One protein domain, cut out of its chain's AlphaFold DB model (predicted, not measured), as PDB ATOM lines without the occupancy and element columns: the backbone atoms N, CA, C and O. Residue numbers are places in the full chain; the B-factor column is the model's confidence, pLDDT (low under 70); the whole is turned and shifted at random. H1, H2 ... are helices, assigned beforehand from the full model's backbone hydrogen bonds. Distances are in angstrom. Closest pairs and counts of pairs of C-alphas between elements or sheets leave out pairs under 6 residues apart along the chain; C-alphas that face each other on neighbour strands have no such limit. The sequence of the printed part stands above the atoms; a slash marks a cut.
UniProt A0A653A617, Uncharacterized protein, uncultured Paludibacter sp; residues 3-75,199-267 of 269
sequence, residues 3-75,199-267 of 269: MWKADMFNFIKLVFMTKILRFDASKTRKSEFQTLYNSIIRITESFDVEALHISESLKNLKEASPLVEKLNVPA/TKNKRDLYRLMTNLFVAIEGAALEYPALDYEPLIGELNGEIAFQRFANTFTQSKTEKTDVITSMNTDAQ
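What this domain is: This is residues 3 to 75 and 199 to 267 of the 269 residues of an uncharacterized protein of uncultured Paludibacter sp (UniProt A0A653A617). H2, H3 and H5, roughly aligned, make a small core with short H4, and long H6 packs on H2. Residues 251 to 267 stick out at one end, residues 3 to 9 at the other. It is loose and all helix: 142 residues with six named helices, H1 to H6 in order, radius of gyration of the C-alphas 19.7 A, spans 79 by 35 by 21 A.

How they stand to each other: Start at H1, residues 3 to 15: it is close to but not clearly touching H5, residues 199 to 222, with closest C-alphas Leu 14 and Leu 221 6.7 A apart. Next find the hub H2, residues 30 to 45; H6, residues 229 to 265, touches it with residues 231 to 242 alone, closest C-alphas Ile 40 and Leu 235, 6.5 A, at a shallow tilt of 9 degrees, opposite ways. H2 and H3, residues 55 to 63, form a hairpin, closest C-alphas Ile 41 and Leu 58, 7.0 A. H5 touches H3, closest C-alphas Ser 57 and Leu 212, 5.2 A, with residues 205 to 215 alone, and H4, residues 65 to 69, closest C-alphas Leu 67 and Asn 201, 6.3 A, with residues 201 to 205 alone. Each O i to N i+4 pair is within hydrogen-bond range in H1 to H5, and 32 of 33 in H6.

Where its parts are: Find C-alpha 3 at (-31.886, 49.060, 135.072), where H1 begins; H5 runs 34.5 A, and H6 54.2 A to C-alpha 265 at (-56.504, 5.307, 190.373).

The domain as a whole: Residues 76 to 198 are not printed, with C-alphas 75 and 199 13.5 A apart across the cut. The link H1 to H2 is long, 14 residues. Look for pLDDT under 70 in residues 3 to 17, 73 to 75 and 245 to 267.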
ATOM      1  N   MET A   3     -31.715  50.498 135.355       47.25
ATOM      2  CA  MET A   3     -31.886  49.060 135.072       47.25
ATOM      3  C   MET A   3     -31.452  48.166 136.251       47.25
ATOM      4  O   MET A   3     -32.216  47.332 136.712       47.25
ATOM      5  N   TRP A   4     -30.299  48.461 136.864       49.47
ATOM      6  CA  TRP A   4     -29.747  47.678 137.983       49.47
ATOM      7  C   TRP A   4     -30.596  47.723 139.268       49.47
ATOM      8  O   TRP A   4     -30.569  46.796 140.068       49.47
ATOM      9  N   LYS A   5     -31.379  48.794 139.471       55.56
ATOM     10  CA  LYS A   5     -32.274  48.916 140.634       55.56
ATOM     11  C   LYS A   5     -33.539  48.070 140.485       55.56
ATOM     12  O   LYS A   5     -34.008  47.556 141.492       55.56
ATOM     13  N   ALA A   6     -34.070  47.924 139.269       59.66
ATOM     14  CA  ALA A   6     -35.250  47.099 139.012       59.66
ATOM     15  C   ALA A   6     -34.924  45.605 139.169       59.66
ATOM     16  O   ALA A   6     -35.648  44.893 139.860       59.66
ATOM     17  N   ASP A   7     -33.781  45.167 138.639       59.03
ATOM     18  CA  ASP A   7     -33.329  43.774 138.754       59.03
ATOM     19  C   ASP A   7     -32.997  43.394 140.203       59.03
ATOM     20  O   ASP A   7     -33.382  42.327 140.675       59.03
ATOM     21  N   MET A   8     -32.360  44.297 140.957       59.62
ATOM     22  CA  MET A   8     -32.074  44.087 142.378       59.62
ATOM     23  C   MET A   8     -33.347  44.106 143.240       59.62
ATOM     24  O   MET A   8     -33.447  43.339 144.194       59.62
ATOM     25  N   PHE A   9     -34.336  44.943 142.912       60.66
ATOM     26  CA  PHE A   9     -35.617  44.983 143.624       60.66
ATOM     27  C   PHE A   9     -36.440  43.712 143.379       60.66
ATOM     28  O   PHE A   9     -36.971  43.140 144.327       60.66
ATOM     29  N   ASN A  10     -36.465  43.215 142.139       61.09
ATOM     30  CA  ASN A  10     -37.083  41.932 141.804       61.09
ATOM     31  C   ASN A  10     -36.353  40.759 142.472       61.09
ATOM     32  O   ASN A  10     -37.007  39.871 143.005       61.09
ATOM     33  N   PHE A  11     -35.017  40.783 142.526       59.03
ATOM     34  CA  PHE A  11     -34.225  39.771 143.231       59.03
ATOM     35  C   PHE A  11     -34.497  39.760 144.744       59.03
ATOM     36  O   PHE A  11     -34.690  38.699 145.329       59.03
ATOM     37  N   ILE A  12     -34.584  40.931 145.385       61.09
ATOM     38  CA  ILE A  12     -34.941  41.037 146.809       61.09
ATOM     39  C   ILE A  12     -36.384  40.560 147.040       61.09
ATOM     40  O   ILE A  12     -36.619  39.781 147.960       61.09
ATOM     41  N   LYS A  13     -37.341  40.953 146.187       59.28
ATOM     42  CA  LYS A  13     -38.738  40.481 146.256       59.28
ATOM     43  C   LYS A  13     -38.826  38.951 146.125       59.28
ATOM     44  O   LYS A  13     -39.567  38.324 146.871       59.28
ATOM     45  N   LEU A  14     -38.009  38.350 145.256       58.00
ATOM     46  CA  LEU A  14     -37.911  36.898 145.070       58.00
ATOM     47  C   LEU A  14     -37.345  36.178 146.312       58.00
ATOM     48  O   LEU A  14     -37.825  35.111 146.687       58.00
ATOM     49  N   VAL A  15     -36.337  36.763 146.971       59.06
ATOM     50  CA  VAL A  15     -35.704  36.198 148.182       59.06
ATOM     51  C   VAL A  15     -36.630  36.263 149.404       59.06
ATOM     52  O   VAL A  15     -36.553  35.391 150.270       59.06
ATOM     53  N   PHE A  16     -37.521  37.256 149.469       59.81
ATOM     54  CA  PHE A  16     -38.448  37.470 150.588       59.81
ATOM     55  C   PHE A  16     -39.900  37.052 150.306       59.81
ATOM     56  O   PHE A  16     -40.779  37.383 151.098       59.81
ATOM     57  N   MET A  17     -40.160  36.311 149.224       69.19
ATOM     58  CA  MET A  17     -41.510  35.866 148.869       69.19
ATOM     59  C   MET A  17     -42.144  35.028 149.986       69.19
ATOM     60  O   MET A  17     -41.557  34.047 150.466       69.19
ATOM     61  N   THR A  18     -43.365  35.390 150.380       77.38
ATOM     62  CA  THR A  18     -44.096  34.670 151.422       77.38
ATOM     63  C   THR A  18     -44.466  33.277 150.914       77.38
ATOM     64  O   THR A  18     -45.060  33.120 149.854       77.38
ATOM     65  N   LYS A  19     -44.127  32.225 151.665       88.50
ATOM     66  CA  LYS A  19     -44.540  30.853 151.323       88.50
ATOM     67  C   LYS A  19     -45.919  30.542 151.885       88.50
ATOM     68  O   LYS A  19     -46.291  31.032 152.956       88.50
ATOM     69  N   ILE A  20     -46.650  29.660 151.209       92.06
ATOM     70  CA  ILE A  20     -47.931  29.179 151.714       92.06
ATOM     71  C   ILE A  20     -47.672  28.230 152.892       92.06
ATOM     72  O   ILE A  20     -46.864  27.294 152.832       92.06
ATOM     73  N   LEU A  21     -48.375  28.436 153.998       90.75
ATOM     74  CA  LEU A  21     -48.299  27.593 155.178       90.75
ATOM     75  C   LEU A  21     -48.751  26.171 154.824       90.75
ATOM     76  O   LEU A  21     -49.826  25.948 154.283       90.75
ATOM     77  N   ARG A  22     -47.944  25.164 155.156       88.00
ATOM     78  CA  ARG A  22     -48.369  23.754 155.057       88.00
ATOM     79  C   ARG A  22     -49.138  23.343 156.305       88.00
ATOM     80  O   ARG A  22     -49.108  24.052 157.296       88.00
ATOM     81  N   PHE A  23     -49.812  22.207 156.354       86.44
ATOM     82  CA  PHE A  23     -50.399  21.745 157.617       86.44
ATOM     83  C   PHE A  23     -50.462  20.230 157.670       86.44
ATOM     84  O   PHE A  23     -50.415  19.550 156.652       86.44
ATOM     85  N   ASP A  24     -50.560  19.692 158.880       84.56
ATOM     86  CA  ASP A  24     -50.632  18.253 159.053       84.56
ATOM     87  C   ASP A  24     -52.066  17.760 158.824       84.56
ATOM     88  O   ASP A  24     -52.927  17.785 159.714       84.56
ATOM     89  N   ALA A  25     -52.322  17.281 157.605       83.44
ATOM     90  CA  ALA A  25     -53.602  16.689 157.257       83.44
ATOM     91  C   ALA A  25     -53.934  15.462 158.112       83.44
ATOM     92  O   ALA A  25     -55.116  15.166 158.273       83.44
ATOM     93  N   SER A  26     -52.965  14.754 158.701       81.00
ATOM     94  CA  SER A  26     -53.265  13.625 159.591       81.00
ATOM     95  C   SER A  26     -53.939  14.081 160.892       81.00
ATOM     96  O   SER A  26     -54.835  13.390 161.380       81.00
ATOM     97  N   LYS A  27     -53.590  15.277 161.383       81.31
ATOM     98  CA  LYS A  27     -54.100  15.861 162.637       81.31
ATOM     99  C   LYS A  27     -55.413  16.628 162.488       81.31
ATOM    100  O   LYS A  27     -56.125  16.794 163.469       81.31
ATOM    101  N   THR A  28     -55.751  17.067 161.278       83.69
ATOM    102  CA  THR A  28     -56.997  17.810 161.002       83.69
ATOM    103  C   THR A  28     -58.204  16.864 161.028       83.69
ATOM    104  O   THR A  28     -58.104  15.745 160.519       83.69
ATOM    105  N   ARG A  29     -59.382  17.239 161.542       82.88
ATOM    106  CA  ARG A  29     -60.566  16.356 161.418       82.88
ATOM    107  C   ARG A  29     -61.065  16.301 159.971       82.88
ATOM    108  O   ARG A  29     -60.725  17.138 159.148       82.88
ATOM    109  N   LYS A  30     -61.839  15.272 159.606       85.06
ATOM    110  CA  LYS A  30     -62.338  15.110 158.219       85.06
ATOM    111  C   LYS A  30     -63.295  16.231 157.808       85.06
ATOM    112  O   LYS A  30     -63.184  16.722 156.694       85.06
ATOM    113  N   SER A  31     -64.174  16.641 158.720       82.00
ATOM    114  CA  SER A  31     -65.095  17.763 158.522       82.00
ATOM    115  C   SER A  31     -64.355  19.093 158.380       82.00
ATOM    116  O   SER A  31     -64.611  19.838 157.449       82.00
ATOM    117  N   GLU A  32     -63.383  19.356 159.255       85.75
ATOM    118  CA  GLU A  32     -62.537  20.559 159.196       85.75
ATOM    119  C   GLU A  32     -61.711  20.600 157.910       85.75
ATOM    120  O   GLU A  32     -61.629  21.631 157.251       85.75
ATOM    121  N   PHE A  33     -61.155  19.454 157.506       90.31
ATOM    122  CA  PHE A  33     -60.421  19.328 156.252       90.31
ATOM    123  C   PHE A  33     -61.306  19.626 155.038       90.31
ATOM    124  O   PHE A  33     -60.849  20.298 154.123       90.31
ATOM    125  N   GLN A  34     -62.557  19.157 155.022       90.25
ATOM    126  CA  GLN A  34     -63.515  19.493 153.964       90.25
ATOM    127  C   GLN A  34     -63.782  20.999 153.911       90.25
ATOM    128  O   GLN A  34     -63.723  21.580 152.830       90.25
ATOM    129  N   THR A  35     -64.037  21.633 155.061       89.81
ATOM    130  CA  THR A  35     -64.236  23.086 155.128       89.81
ATOM    131  C   THR A  35     -63.026  23.823 154.567       89.81
ATOM    132  O   THR A  35     -63.186  24.636 153.665       89.81
ATOM    133  N   LEU A  36     -61.821  23.481 155.030       92.25
ATOM    134  CA  LEU A  36     -60.577  24.085 154.558       92.25
ATOM    135  C   LEU A  36     -60.371  23.885 153.051       92.25
ATOM    136  O   LEU A  36     -60.030  24.829 152.346       92.25
ATOM    137  N   TYR A  37     -60.602  22.675 152.544       94.12
ATOM    138  CA  TYR A  37     -60.450  22.365 151.124       94.12
ATOM    139  C   TYR A  37     -61.372  23.227 150.250       94.12
ATOM    140  O   TYR A  37     -60.930  23.813 149.264       94.12
ATOM    141  N   ASN A  38     -62.638  23.357 150.649       93.31
ATOM    142  CA  ASN A  38     -63.613  24.186 149.944       93.31
ATOM    143  C   ASN A  38     -63.301  25.685 150.081       93.31
ATOM    144  O   ASN A  38     -63.455  26.426 149.112       93.31
ATOM    145  N   SER A  39     -62.825  26.134 151.249       93.50
ATOM    146  CA  SER A  39     -62.360  27.511 151.443       93.50
ATOM    147  C   SER A  39     -61.193  27.844 150.516       93.50
ATOM    148  O   SER A  39     -61.205  28.907 149.911       93.50
ATOM    149  N   ILE A  40     -60.219  26.941 150.359       94.81
ATOM    150  CA  ILE A  40     -59.067  27.148 149.469       94.81
ATOM    151  C   ILE A  40     -59.510  27.282 148.012       94.81
ATOM    152  O   ILE A  40     -59.037  28.186 147.326       94.81
ATOM    153  N   ILE A  41     -60.433  26.431 147.544       95.12
ATOM    154  CA  ILE A  41     -61.016  26.569 146.199       95.12
ATOM    155  C   ILE A  41     -61.654  27.950 146.052       95.12
ATOM    156  O   ILE A  41     -61.291  28.687 145.142       95.12
ATOM    157  N   ARG A  42     -62.535  28.327 146.983       95.69
ATOM    158  CA  ARG A  42     -63.261  29.602 146.939       95.69
ATOM    159  C   ARG A  42     -62.329  30.817 146.963       95.69
ATOM    160  O   ARG A  42     -62.563  31.755 146.215       95.69
ATOM    161  N   ILE A  43     -61.305  30.804 147.821       95.44
ATOM    162  CA  ILE A  43     -60.293  31.869 147.896       95.44
ATOM    163  C   ILE A  43     -59.547  31.949 146.567       95.44
ATOM    164  O   ILE A  43     -59.406  33.023 146.016       95.44
ATOM    165  N   THR A  44     -59.110  30.825 146.002       93.38
ATOM    166  CA  THR A  44     -58.371  30.848 144.727       93.38
ATOM    167  C   THR A  44     -59.254  31.347 143.575       93.38
ATOM    168  O   THR A  44     -58.781  32.075 142.712       93.38
ATOM    169  N   GLU A  45     -60.546  31.005 143.580       94.19
ATOM    170  CA  GLU A  45     -61.529  31.456 142.585       94.19
ATOM    171  C   GLU A  45     -61.845  32.955 142.641       94.19
ATOM    172  O   GLU A  45     -62.324  33.492 141.644       94.19
ATOM    173  N   SER A  46     -61.605  33.644 143.763       93.81
ATOM    174  CA  SER A  46     -61.832  35.092 143.836       93.81
ATOM    175  C   SER A  46     -60.730  35.920 143.172       93.81
ATOM    176  O   SER A  46     -60.875  37.137 143.072       93.81
ATOM    177  N   PHE A  47     -59.652  35.283 142.703       93.94
ATOM    178  CA  PHE A  47     -58.563  35.923 141.965       93.94
ATOM    179  C   PHE A  47     -58.620  35.584 140.471       93.94
ATOM    180  O   PHE A  47     -59.239  34.605 140.054       93.94
ATOM    181  N   ASP A  48     -57.938  36.386 139.650       91.94
ATOM    182  CA  ASP A  48     -57.788  36.114 138.219       91.94
ATOM    183  C   ASP A  48     -56.777  34.977 137.990       91.94
ATOM    184  O   ASP A  48     -55.574  35.182 137.834       91.94
ATOM    185  N   VAL A  49     -57.277  33.744 138.028       91.50
ATOM    186  CA  VAL A  49     -56.465  32.520 137.968       91.50
ATOM    187  C   VAL A  49     -55.772  32.284 136.629       91.50
ATOM    188  O   VAL A  49     -54.767  31.571 136.598       91.50
ATOM    189  N   GLU A  50     -56.292  32.857 135.540       90.19
ATOM    190  CA  GLU A  50     -55.657  32.779 134.221       90.19
ATOM    191  C   GLU A  50     -54.497  33.768 134.148       90.19
ATOM    192  O   GLU A  50     -53.392  33.383 133.768       90.19
ATOM    193  N   ALA A  51     -54.709  35.010 134.602       89.88
ATOM    194  CA  ALA A  51     -53.635  35.998 134.693       89.88
ATOM    195  C   ALA A  51     -52.515  35.549 135.644       89.88
ATOM    196  O   ALA A  51     -51.352  35.860 135.410       89.88
ATOM    197  N   LEU A  52     -52.855  34.796 136.694       89.94
ATOM    198  CA  LEU A  52     -51.907  34.238 137.661       89.94
ATOM    199  C   LEU A  52     -51.325  32.871 137.253       89.94
ATOM    200  O   LEU A  52     -50.598  32.280 138.041       89.94
ATOM    201  N   HIS A  53     -51.632  32.345 136.061       91.00
ATOM    202  CA  HIS A  53     -51.085  31.075 135.554       91.00
ATOM    203  C   HIS A  53     -51.306  29.849 136.475       91.00
ATOM    204  O   HIS A  53     -50.491  28.926 136.512       91.00
ATOM    205  N   ILE A  54     -52.423  29.800 137.212       92.31
ATOM    206  CA  ILE A  54     -52.746  28.711 138.165       92.31
ATOM    207  C   ILE A  54     -54.057  27.970 137.849       92.31
ATOM    208  O   ILE A  54     -54.478  27.095 138.616       92.31
ATOM    209  N   SER A  55     -54.693  28.275 136.716       90.94
ATOM    210  CA  SER A  55     -55.998  27.735 136.312       90.94
ATOM    211  C   SER A  55     -56.036  26.203 136.232       90.94
ATOM    212  O   SER A  55     -56.971  25.581 136.745       90.94
ATOM    213  N   GLU A  56     -54.994  25.565 135.690       91.50
ATOM    214  CA  GLU A  56     -54.902  24.099 135.602       91.50
ATOM    215  C   GLU A  56     -54.852  23.433 136.988       91.50
ATOM    216  O   GLU A  56     -55.540  22.443 137.252       91.50
ATOM    217  N   SER A  57     -54.081  24.007 137.914       90.31
ATOM    218  CA  SER A  57     -53.959  23.474 139.274       90.31
ATOM    219  C   SER A  57     -55.257  23.622 140.065       90.31
ATOM    220  O   SER A  57     -55.642  22.701 140.793       90.31
ATOM    221  N   LEU A  58     -55.974  24.737 139.885       92.81
ATOM    222  CA  LEU A  58     -57.298  24.925 140.475       92.81
ATOM    223  C   LEU A  58     -58.329  23.960 139.871       92.81
ATOM    224  O   LEU A  58     -59.117  23.366 140.608       92.81
ATOM    225  N   LYS A  59     -58.307  23.753 138.550       93.94
ATOM    226  CA  LYS A  59     -59.185  22.791 137.867       93.94
ATOM    227  C   LYS A  59     -59.021  21.383 138.442       93.94
ATOM    228  O   LYS A  59     -60.016  20.773 138.824       93.94
ATOM    229  N   ASN A  60     -57.783  20.915 138.598       91.06
ATOM    230  CA  ASN A  60     -57.485  19.609 139.195       91.06
ATOM    231  C   ASN A  60     -58.027  19.477 140.630       91.06
ATOM    232  O   ASN A  60     -58.470  18.402 141.042       91.06
ATOM    233  N   LEU A  61     -58.013  20.569 141.402       93.19
ATOM    234  CA  LEU A  61     -58.580  20.604 142.748       93.19
ATOM    235  C   LEU A  61     -60.116  20.495 142.717       93.19
ATOM    236  O   LEU A  61     -60.705  19.710 143.458       93.19
ATOM    237  N   LYS A  62     -60.770  21.222 141.808       93.75
ATOM    238  CA  LYS A  62     -62.233  21.207 141.635       93.75
ATOM    239  C   LYS A  62     -62.760  19.876 141.106       93.75
ATOM    240  O   LYS A  62     -63.795  19.392 141.558       93.75
ATOM    241  N   GLU A  63     -62.046  19.239 140.186       93.75
ATOM    242  CA  GLU A  63     -62.426  17.919 139.667       93.75
ATOM    243  C   GLU A  63     -62.450  16.846 140.769       93.75
ATOM    244  O   GLU A  63     -63.203  15.873 140.684       93.75
ATOM    245  N   ALA A  64     -61.693  17.047 141.852       91.94
ATOM    246  CA  ALA A  64     -61.678  16.161 143.008       91.94
ATOM    247  C   ALA A  64     -62.744  16.486 144.078       91.94
ATOM    248  O   ALA A  64     -62.887  15.713 145.031       91.94
ATOM    249  N   SER A  65     -63.557  17.539 143.917       86.62
ATOM    250  CA  SER A  65     -64.655  17.886 144.840       86.62
ATOM    251  C   SER A  65     -65.611  16.721 145.169       86.62
ATOM    252  O   SER A  65     -65.975  16.576 146.339       86.62
ATOM    253  N   PRO A  66     -65.961  15.796 144.247       88.19
ATOM    254  CA  PRO A  66     -66.779  14.629 144.593       88.19
ATOM    255  C   PRO A  66     -66.148  13.699 145.646       88.19
ATOM    256  O   PRO A  66     -66.858  12.950 146.319       88.19
ATOM    257  N   LEU A  67     -64.818  13.696 145.794       85.88
ATOM    258  CA  LEU A  67     -64.124  12.930 146.836       85.88
ATOM    259  C   LEU A  67     -64.179  13.625 148.199       85.88
ATOM    260  O   LEU A  67     -64.132  12.940 149.223       85.88
ATOM    261  N   VAL A  68     -64.306  14.953 148.212       86.06
ATOM    262  CA  VAL A  68     -64.445  15.769 149.425       86.06
ATOM    263  C   VAL A  68     -65.768  15.459 150.114       86.06
ATOM    264  O   VAL A  68     -65.785  15.182 151.311       86.06
ATOM    265  N   GLU A  69     -66.858  15.372 149.350       82.12
ATOM    266  CA  GLU A  69     -68.182  15.019 149.880       82.12
ATOM    267  C   GLU A  69     -68.199  13.632 150.539       82.12
ATOM    268  O   GLU A  69     -68.871  13.403 151.546       82.12
ATOM    269  N   LYS A  70     -67.368  12.702 150.051       82.12
ATOM    270  CA  LYS A  70     -67.206  11.368 150.655       82.12
ATOM    271  C   LYS A  70     -66.480  11.397 152.004       82.12
ATOM    272  O   LYS A  70     -66.489  10.384 152.707       82.12
ATOM    273  N   LEU A  71     -65.834  12.505 152.387       81.50
ATOM    274  CA  LEU A  71     -65.208  12.657 153.705       81.50
ATOM    275  C   LEU A  71     -66.237  12.901 154.815       81.50
ATOM    276  O   LEU A  71     -65.957  12.556 155.972       81.50
ATOM    277  N   ASN A  72     -67.421  13.414 154.467       71.38
ATOM    278  CA  ASN A  72     -68.522  13.685 155.383       71.38
ATOM    279  C   ASN A  72     -69.306  12.409 155.723       71.38
ATOM    280  O   ASN A  72     -70.496  12.275 155.451       71.38
ATOM    281  N   VAL A  73     -68.626  11.419 156.305       63.97
ATOM    282  CA  VAL A  73     -69.316  10.291 156.937       63.97
ATOM    283  C   VAL A  73     -69.516  10.662 158.399       63.97
ATOM    284  O   VAL A  73     -68.511  10.715 159.119       63.97
ATOM    285  N   PRO A  74     -70.760  10.889 158.864       55.22
ATOM    286  CA  PRO A  74     -71.009  11.294 160.235       55.22
ATOM    287  C   PRO A  74     -70.314  10.336 161.200       55.22
ATOM    288  O   PRO A  74     -70.620   9.141 161.263       55.22
ATOM    289  N   ALA A  75     -69.364  10.858 161.976       53.81
ATOM    290  CA  ALA A  75     -68.833  10.180 163.149       53.81
ATOM    291  C   ALA A  75     -69.830  10.334 164.305       53.81
ATOM    292  O   ALA A  75     -69.475  10.765 165.396       53.81
ATOM    293  N   THR A 199     -59.812   7.777 154.503       82.50
ATOM    294  CA  THR A 199     -58.425   8.117 154.866       82.50
ATOM    295  C   THR A 199     -57.538   8.300 153.636       82.50
ATOM    296  O   THR A 199     -56.736   9.229 153.599       82.50
ATOM    297  N   LYS A 200     -57.692   7.433 152.631       86.75
ATOM    298  CA  LYS A 200     -56.978   7.526 151.357       86.75
ATOM    299  C   LYS A 200     -57.466   8.740 150.569       86.75
ATOM    300  O   LYS A 200     -56.644   9.582 150.244       86.75
ATOM    301  N   ASN A 201     -58.785   8.921 150.433       89.62
ATOM    302  CA  ASN A 201     -59.356  10.099 149.763       89.62
ATOM    303  C   ASN A 201     -58.829  11.401 150.371       89.62
ATOM    304  O   ASN A 201     -58.413  12.297 149.650       89.62
ATOM    305  N   LYS A 202     -58.779  11.501 151.705       90.50
ATOM    306  CA  LYS A 202     -58.240  12.687 152.380       90.50
ATOM    307  C   LYS A 202     -56.757  12.923 152.070       90.50
ATOM    308  O   LYS A 202     -56.346  14.066 151.909       90.50
ATOM    309  N   ARG A 203     -55.951  11.861 151.994       90.81
ATOM    310  CA  ARG A 203     -54.532  11.955 151.619       90.81
ATOM    311  C   ARG A 203     -54.370  12.435 150.177       90.81
ATOM    312  O   ARG A 203     -53.561  13.323 149.932       90.81
ATOM    313  N   ASP A 204     -55.151  11.879 149.259       91.81
ATOM    314  CA  ASP A 204     -55.103  12.234 147.839       91.81
ATOM    315  C   ASP A 204     -55.546  13.689 147.624       91.81
ATOM    316  O   ASP A 204     -54.868  14.454 146.940       91.81
ATOM    317  N   LEU A 205     -56.610  14.116 148.312       93.69
ATOM    318  CA  LEU A 205     -57.068  15.508 148.334       93.69
ATOM    319  C   LEU A 205     -56.005  16.454 148.911       93.69
ATOM    320  O   LEU A 205     -55.748  17.509 148.337       93.69
ATOM    321  N   TYR A 206     -55.337  16.068 150.003       94.25
ATOM    322  CA  TYR A 206     -54.241  16.862 150.567       94.25
ATOM    323  C   TYR A 206     -53.082  17.024 149.577       94.25
ATOM    324  O   TYR A 206     -52.496  18.103 149.483       94.25
ATOM    325  N   ARG A 207     -52.774  15.976 148.801       94.00
ATOM    326  CA  ARG A 207     -51.754  16.041 147.750       94.00
ATOM    327  C   ARG A 207     -52.138  17.044 146.664       94.00
ATOM    328  O   ARG A 207     -51.312  17.873 146.315       94.00
ATOM    329  N   LEU A 208     -53.377  17.007 146.172       94.56
ATOM    330  CA  LEU A 208     -53.854  17.952 145.150       94.56
ATOM    331  C   LEU A 208     -53.791  19.404 145.628       94.56
ATOM    332  O   LEU A 208     -53.328  20.281 144.911       94.56
ATOM    333  N   MET A 209     -54.187  19.649 146.871       94.75
ATOM    334  CA  MET A 209     -54.112  20.976 147.473       94.75
ATOM    335  C   MET A 209     -52.658  21.430 147.683       94.75
ATOM    336  O   MET A 209     -52.331  22.585 147.440       94.75
ATOM    337  N   THR A 210     -51.754  20.514 148.046       93.94
ATOM    338  CA  THR A 210     -50.312  20.813 148.101       93.94
ATOM    339  C   THR A 210     -49.756  21.143 146.716       93.94
ATOM    340  O   THR A 210     -48.942  22.053 146.602       93.94
ATOM    341  N   ASN A 211     -50.207  20.448 145.666       94.00
ATOM    342  CA  ASN A 211     -49.812  20.750 144.292       94.00
ATOM    343  C   ASN A 211     -50.260  22.155 143.876       94.00
ATOM    344  O   ASN A 211     -49.465  22.868 143.280       94.00
ATOM    345  N   LEU A 212     -51.475  22.576 144.248       95.19
ATOM    346  CA  LEU A 212     -51.921  23.955 144.031       95.19
ATOM    347  C   LEU A 212     -50.997  24.959 144.733       95.19
ATOM    348  O   LEU A 212     -50.577  25.931 144.117       95.19
ATOM    349  N   PHE A 213     -50.629  24.714 145.994       95.81
ATOM    350  CA  PHE A 213     -49.717  25.611 146.712       95.81
ATOM    351  C   PHE A 213     -48.348  25.711 146.040       95.81
ATOM    352  O   PHE A 213     -47.801  26.801 145.914       95.81
ATOM    353  N   VAL A 214     -47.805  24.578 145.586       94.12
ATOM    354  CA  VAL A 214     -46.537  24.542 144.848       94.12
ATOM    355  C   VAL A 214     -46.664  25.258 143.503       94.12
ATOM    356  O   VAL A 214     -45.732  25.953 143.118       94.12
ATOM    357  N   ALA A 215     -47.795  25.135 142.808       93.38
ATOM    358  CA  ALA A 215     -48.036  25.838 141.551       93.38
ATOM    359  C   ALA A 215     -48.104  27.359 141.746       93.38
ATOM    360  O   ALA A 215     -47.479  28.082 140.983       93.38
ATOM    361  N   ILE A 216     -48.779  27.842 142.797       93.19
ATOM    362  CA  ILE A 216     -48.815  29.273 143.144       93.19
ATOM    363  C   ILE A 216     -47.406  29.784 143.466       93.19
ATOM    364  O   ILE A 216     -46.975  30.803 142.933       93.19
ATOM    365  N   GLU A 217     -46.663  29.063 144.309       92.50
ATOM    366  CA  GLU A 217     -45.287  29.428 144.665       92.50
ATOM    367  C   GLU A 217     -44.350  29.388 143.445       92.50
ATOM    368  O   GLU A 217     -43.474  30.236 143.318       92.50
ATOM    369  N   GLY A 218     -44.537  28.429 142.535       91.25
ATOM    370  CA  GLY A 218     -43.780  28.324 141.288       91.25
ATOM    371  C   GLY A 218     -44.092  29.457 140.312       91.25
ATOM    372  O   GLY A 218     -43.170  30.099 139.814       91.25
ATOM    373  N   ALA A 219     -45.374  29.759 140.101       90.69
ATOM    374  CA  ALA A 219     -45.820  30.838 139.225       90.69
ATOM    375  C   ALA A 219     -45.345  32.211 139.724       90.69
ATOM    376  O   ALA A 219     -44.951  33.061 138.931       90.69
ATOM    377  N   ALA A 220     -45.282  32.414 141.041       89.44
ATOM    378  CA  ALA A 220     -44.724  33.630 141.624       89.44
ATOM    379  C   ALA A 220     -43.215  33.804 141.360       89.44
ATOM    380  O   ALA A 220     -42.740  34.935 141.233       89.44
ATOM    381  N   LEU A 221     -42.464  32.705 141.226       87.75
ATOM    382  CA  LEU A 221     -41.051  32.736 140.832       87.75
ATOM    383  C   LEU A 221     -40.870  32.945 139.324       87.75
ATOM    384  O   LEU A 221     -39.945  33.643 138.913       87.75
ATOM    385  N   GLU A 222     -41.728  32.335 138.508       88.00
ATOM    386  CA  GLU A 222     -41.664  32.415 137.045       88.00
ATOM    387  C   GLU A 222     -42.150  33.776 136.517       88.00
ATOM    388  O   GLU A 222     -41.576  34.322 135.574       88.00
ATOM    389  N   TYR A 223     -43.147  34.371 137.180       89.19
ATOM    390  CA  TYR A 223     -43.795  35.626 136.793       89.19
ATOM    391  C   TYR A 223     -43.707  36.692 137.911       89.19
ATOM    392  O   TYR A 223     -44.735  37.134 138.429       89.19
ATOM    393  N   PRO A 224     -42.503  37.188 138.270       85.12
ATOM    394  CA  PRO A 224     -42.301  38.095 139.414       85.12
ATOM    395  C   PRO A 224     -42.938  39.489 139.248       85.12
ATOM    396  O   PRO A 224     -43.044  40.253 140.214       85.12
ATOM    397  N   ALA A 225     -43.341  39.835 138.019       86.31
ATOM    398  CA  ALA A 225     -44.056  41.069 137.702       86.31
ATOM    399  C   ALA A 225     -45.514  41.062 138.200       86.31
ATOM    400  O   ALA A 225     -46.092  42.132 138.384       86.31
ATOM    401  N   LEU A 226     -46.094  39.880 138.422       89.00
ATOM    402  CA  LEU A 226     -47.433  39.719 138.977       89.00
ATOM    403  C   LEU A 226     -47.384  39.742 140.511       89.00
ATOM    404  O   LEU A 226     -46.349  39.467 141.126       89.00
ATOM    405  N   ASP A 227     -48.503  40.101 141.138       88.00
ATOM    406  CA  ASP A 227     -48.613  40.146 142.594       88.00
ATOM    407  C   ASP A 227     -49.424  38.966 143.134       88.00
ATOM    408  O   ASP A 227     -50.645  38.911 142.990       88.00
ATOM    409  N   TYR A 228     -48.725  38.021 143.766       91.06
ATOM    410  CA  TYR A 228     -49.309  36.832 144.388       91.06
ATOM    411  C   TYR A 228     -49.491  36.987 145.906       91.06
ATOM    412  O   TYR A 228     -50.145  36.146 146.524       91.06
ATOM    413  N   GLU A 229     -48.940  38.041 146.524       90.62
ATOM    414  CA  GLU A 229     -48.988  38.233 147.981       90.62
ATOM    415  C   GLU A 229     -50.423  38.324 148.535       90.62
ATOM    416  O   GLU A 229     -50.678  37.709 149.573       90.62
ATOM    417  N   PRO A 230     -51.396  38.982 147.865       92.88
ATOM    418  CA  PRO A 230     -52.785  38.986 148.327       92.88
ATOM    419  C   PRO A 230     -53.392  37.577 148.422       92.88
ATOM    420  O   PRO A 230     -53.964  37.215 149.451       92.88
ATOM    421  N   LEU A 231     -53.195  36.748 147.390       93.50
ATOM    422  CA  LEU A 231     -53.679  35.365 147.357       93.50
ATOM    423  C   LEU A 231     -52.997  34.514 148.436       93.50
ATOM    424  O   LEU A 231     -53.659  33.801 149.192       93.50
ATOM    425  N   ILE A 232     -51.669  34.599 148.534       93.56
ATOM    426  CA  ILE A 232     -50.886  33.858 149.532       93.56
ATOM    427  C   ILE A 232     -51.300  34.268 150.951       93.56
ATOM    428  O   ILE A 232     -51.422  33.409 151.827       93.56
ATOM    429  N   GLY A 233     -51.560  35.557 151.178       92.81
ATOM    430  CA  GLY A 233     -52.039  36.100 152.444       92.81
ATOM    431  C   GLY A 233     -53.382  35.511 152.874       92.81
ATOM    432  O   GLY A 233     -53.498  35.026 154.002       92.81
ATOM    433  N   GLU A 234     -54.375  35.482 151.980       93.44
ATOM    434  CA  GLU A 234     -55.691  34.898 152.275       93.44
ATOM    435  C   GLU A 234     -55.615  33.389 152.544       93.44
ATOM    436  O   GLU A 234     -56.170  32.900 153.534       93.44
ATOM    437  N   LEU A 235     -54.859  32.651 151.721       94.19
ATOM    438  CA  LEU A 235     -54.636  31.217 151.926       94.19
ATOM    439  C   LEU A 235     -53.957  30.944 153.274       94.19
ATOM    440  O   LEU A 235     -54.357  30.038 154.011       94.19
ATOM    441  N   ASN A 236     -52.955  31.746 153.634       94.25
ATOM    442  CA  ASN A 236     -52.268  31.633 154.916       94.25
ATOM    443  C   ASN A 236     -53.185  31.950 156.098       94.25
ATOM    444  O   ASN A 236     -53.102  31.258 157.117       94.25
ATOM    445  N   GLY A 237     -54.073  32.936 155.963       91.62
ATOM    446  CA  GLY A 237     -55.091  33.255 156.963       91.62
ATOM    447  C   GLY A 237     -56.012  32.068 157.248       91.62
ATOM    448  O   GLY A 237     -56.172  31.668 158.406       91.62
ATOM    449  N   GLU A 238     -56.543  31.439 156.200       92.19
ATOM    450  CA  GLU A 238     -57.440  30.283 156.323       92.19
ATOM    451  C   GLU A 238     -56.723  29.060 156.930       92.19
ATOM    452  O   GLU A 238     -57.243  28.385 157.827       92.19
ATOM    453  N   ILE A 239     -55.483  28.785 156.507       91.56
ATOM    454  CA  ILE A 239     -54.685  27.668 157.039       91.56
ATOM    455  C   ILE A 239     -54.303  27.910 158.504       91.56
ATOM    456  O   ILE A 239     -54.324  26.978 159.316       91.56
ATOM    457  N   ALA A 240     -53.964  29.148 158.869       88.50
ATOM    458  CA  ALA A 240     -53.671  29.517 160.247       88.50
ATOM    459  C   ALA A 240     -54.903  29.323 161.139       88.50
ATOM    460  O   ALA A 240     -54.794  28.667 162.177       88.50
ATOM    461  N   PHE A 241     -56.077  29.794 160.709       85.69
ATOM    462  CA  PHE A 241     -57.338  29.600 161.427       85.69
ATOM    463  C   PHE A 241     -57.603  28.115 161.729       85.69
ATOM    464  O   PHE A 241     -57.882  27.740 162.872       85.69
ATOM    465  N   GLN A 242     -57.409  27.242 160.739       81.69
ATOM    466  CA  GLN A 242     -57.588  25.798 160.904       81.69
ATOM    467  C   GLN A 242     -56.541  25.163 161.831       81.69
ATOM    468  O   GLN A 242     -56.862  24.287 162.638       81.69
ATOM    469  N   ARG A 243     -55.280  25.607 161.776       80.25
ATOM    470  CA  ARG A 243     -54.240  25.168 162.724       80.25
ATOM    471  C   ARG A 243     -54.605  25.541 164.166       80.25
ATOM    472  O   ARG A 243     -54.484  24.686 165.040       80.25
ATOM    473  N   PHE A 244     -55.109  26.753 164.409       74.19
ATOM    474  CA  PHE A 244     -55.555  27.184 165.741       74.19
ATOM    475  C   PHE A 244     -56.756  26.376 166.248       74.19
ATOM    476  O   PHE A 244     -56.756  25.938 167.400       74.19
ATOM    477  N   ALA A 245     -57.747  26.107 165.393       69.00
ATOM    478  CA  ALA A 245     -58.898  25.275 165.747       69.00
ATOM    479  C   ALA A 245     -58.481  23.863 166.215       69.00
ATOM    480  O   ALA A 245     -59.025  23.329 167.190       69.00
ATOM    481  N   ASN A 246     -57.449  23.281 165.595       62.00
ATOM    482  CA  ASN A 246     -56.906  21.979 165.989       62.00
ATOM    483  C   ASN A 246     -56.278  21.989 167.401       62.00
ATOM    484  O   ASN A 246     -56.460  21.031 168.157       62.00
ATOM    485  N   THR A 247     -55.595  23.069 167.799       59.72
ATOM    486  CA  THR A 247     -54.933  23.189 169.115       59.72
ATOM    487  C   THR A 247     -55.930  23.256 170.280       59.72
ATOM    488  O   THR A 247     -55.746  22.590 171.301       59.72
ATOM    489  N   PHE A 248     -57.041  23.988 170.134       56.03
ATOM    490  CA  PHE A 248     -58.098  24.042 171.161       56.03
ATOM    491  C   PHE A 248     -58.828  22.711 171.340       56.03
ATOM    492  O   PHE A 248     -59.337  22.394 172.416       56.03
ATOM    493  N   THR A 249     -58.872  21.921 170.278       52.38
ATOM    494  CA  THR A 249     -59.554  20.638 170.283       52.38
ATOM    495  C   THR A 249     -58.722  19.569 170.998       52.38
ATOM    496  O   THR A 249     -59.290  18.757 171.724       52.38
ATOM    497  N   GLN A 250     -57.387  19.618 170.873       52.88
ATOM    498  CA  GLN A 250     -56.456  18.711 171.560       52.88
ATOM    499  C   GLN A 250     -56.427  18.929 173.078       52.88
ATOM    500  O   GLN A 250     -56.539  17.953 173.821       52.88
ATOM    501  N   SER A 251     -56.419  20.185 173.539       51.28
ATOM    502  CA  SER A 251     -56.396  20.509 174.977       51.28
ATOM    503  C   SER A 251     -57.656  20.063 175.736       51.28
ATOM    504  O   SER A 251     -57.600  19.791 176.936       51.28
ATOM    505  N   LYS A 252     -58.802  19.933 175.049       48.50
ATOM    506  CA  LYS A 252     -60.022  19.331 175.618       48.50
ATOM    507  C   LYS A 252     -59.918  17.810 175.757       48.50
ATOM    508  O   LYS A 252     -60.367  17.274 176.768       48.50
ATOM    509  N   THR A 253     -59.342  17.115 174.776       47.41
ATOM    510  CA  THR A 253     -59.124  15.656 174.843       47.41
ATOM    511  C   THR A 253     -58.104  15.282 175.914       47.41
ATOM    512  O   THR A 253     -58.407  14.428 176.736       47.41
ATOM    513  N   GLU A 254     -56.977  15.995 176.008       48.31
ATOM    514  CA  GLU A 254     -55.953  15.737 177.036       48.31
ATOM    515  C   GLU A 254     -56.489  15.950 178.456       48.31
ATOM    516  O   GLU A 254     -56.259  15.127 179.337       48.31
ATOM    517  N   LYS A 255     -57.299  16.993 178.686       45.69
ATOM    518  CA  LYS A 255     -57.980  17.167 179.981       45.69
ATOM    519  C   LYS A 255     -58.964  16.038 180.290       45.69
ATOM    520  O   LYS A 255     -59.140  15.700 181.454       45.69
ATOM    521  N   THR A 256     -59.598  15.451 179.278       44.69
ATOM    522  CA  THR A 256     -60.547  14.345 179.476       44.69
ATOM    523  C   THR A 256     -59.815  13.040 179.802       44.69
ATOM    524  O   THR A 256     -60.251  12.305 180.686       44.69
ATOM    525  N   ASP A 257     -58.675  12.783 179.160       43.91
ATOM    526  CA  ASP A 257     -57.860  11.592 179.416       43.91
ATOM    527  C   ASP A 257     -57.178  11.650 180.796       43.91
ATOM    528  O   ASP A 257     -57.171  10.645 181.504       43.91
ATOM    529  N   VAL A 258     -56.737  12.833 181.248       50.94
ATOM    530  CA  VAL A 258     -56.183  13.044 182.604       50.94
ATOM    531  C   VAL A 258     -57.245  12.874 183.701       50.94
ATOM    532  O   VAL A 258     -56.978  12.276 184.741       50.94
ATOM    533  N   ILE A 259     -58.476  13.347 183.480       50.66
ATOM    534  CA  ILE A 259     -59.585  13.136 184.432       50.66
ATOM    535  C   ILE A 259     -59.999  11.656 184.472       50.66
ATOM    536  O   ILE A 259     -60.385  11.141 185.522       50.66
ATOM    537  N   THR A 260     -59.905  10.953 183.340       45.44
ATOM    538  CA  THR A 260     -60.236   9.525 183.269       45.44
ATOM    539  C   THR A 260     -59.176   8.677 183.974       45.44
ATOM    540  O   THR A 260     -59.555   7.787 184.729       45.44
ATOM    541  N   SER A 261     -57.882   8.990 183.820       47.31
ATOM    542  CA  SER A 261     -56.800   8.286 184.522       47.31
ATOM    543  C   SER A 261     -56.829   8.519 186.037       47.31
ATOM    544  O   SER A 261     -56.685   7.568 186.800       47.31
ATOM    545  N   MET A 262     -57.123   9.746 186.487       49.16
ATOM    546  CA  MET A 262     -57.240  10.066 187.919       49.16
ATOM    547  C   MET A 262     -58.428   9.369 188.608       49.16
ATOM    548  O   MET A 262     -58.346   9.051 189.791       49.16
ATOM    549  N   ASN A 263     -59.518   9.088 187.886       49.56
ATOM    550  CA  ASN A 263     -60.671   8.371 188.444       49.56
ATOM    551  C   ASN A 263     -60.475   6.846 188.510       49.56
ATOM    552  O   ASN A 263     -61.085   6.202 189.360       49.56
ATOM    553  N   THR A 264     -59.637   6.259 187.648       49.78
ATOM    554  CA  THR A 264     -59.263   4.835 187.742       49.78
ATOM    555  C   THR A 264     -58.325   4.547 188.910       49.78
ATOM    556  O   THR A 264     -58.464   3.502 189.541       49.78
ATOM    557  N   ASP A 265     -57.439   5.481 189.254       46.22
ATOM    558  CA  ASP A 265     -56.504   5.307 190.373       46.22
ATOM    559  C   ASP A 265     -57.184   5.513 191.740       46.22
ATOM    560  O   ASP A 265     -56.802   4.895 192.729       46.22
ATOM    561  N   ALA A 266     -58.265   6.301 191.795       49.91
ATOM    562  CA  ALA A 266     -59.065   6.508 193.007       49.91
ATOM    563  C   ALA A 266     -60.013   5.337 193.357       49.91
ATOM    564  O   ALA A 266     -60.612   5.344 194.428       49.91
ATOM    565  N   GLN A 267     -60.177   4.343 192.473       43.62
ATOM    566  CA  GLN A 267     -60.993   3.139 192.719       43.62
ATOM    567  C   GLN A 267     -60.161   1.880 193.016       43.62
ATOM    568  O   GLN A 267     -60.732   0.816 193.249       43.62
TER     569      GLN A 267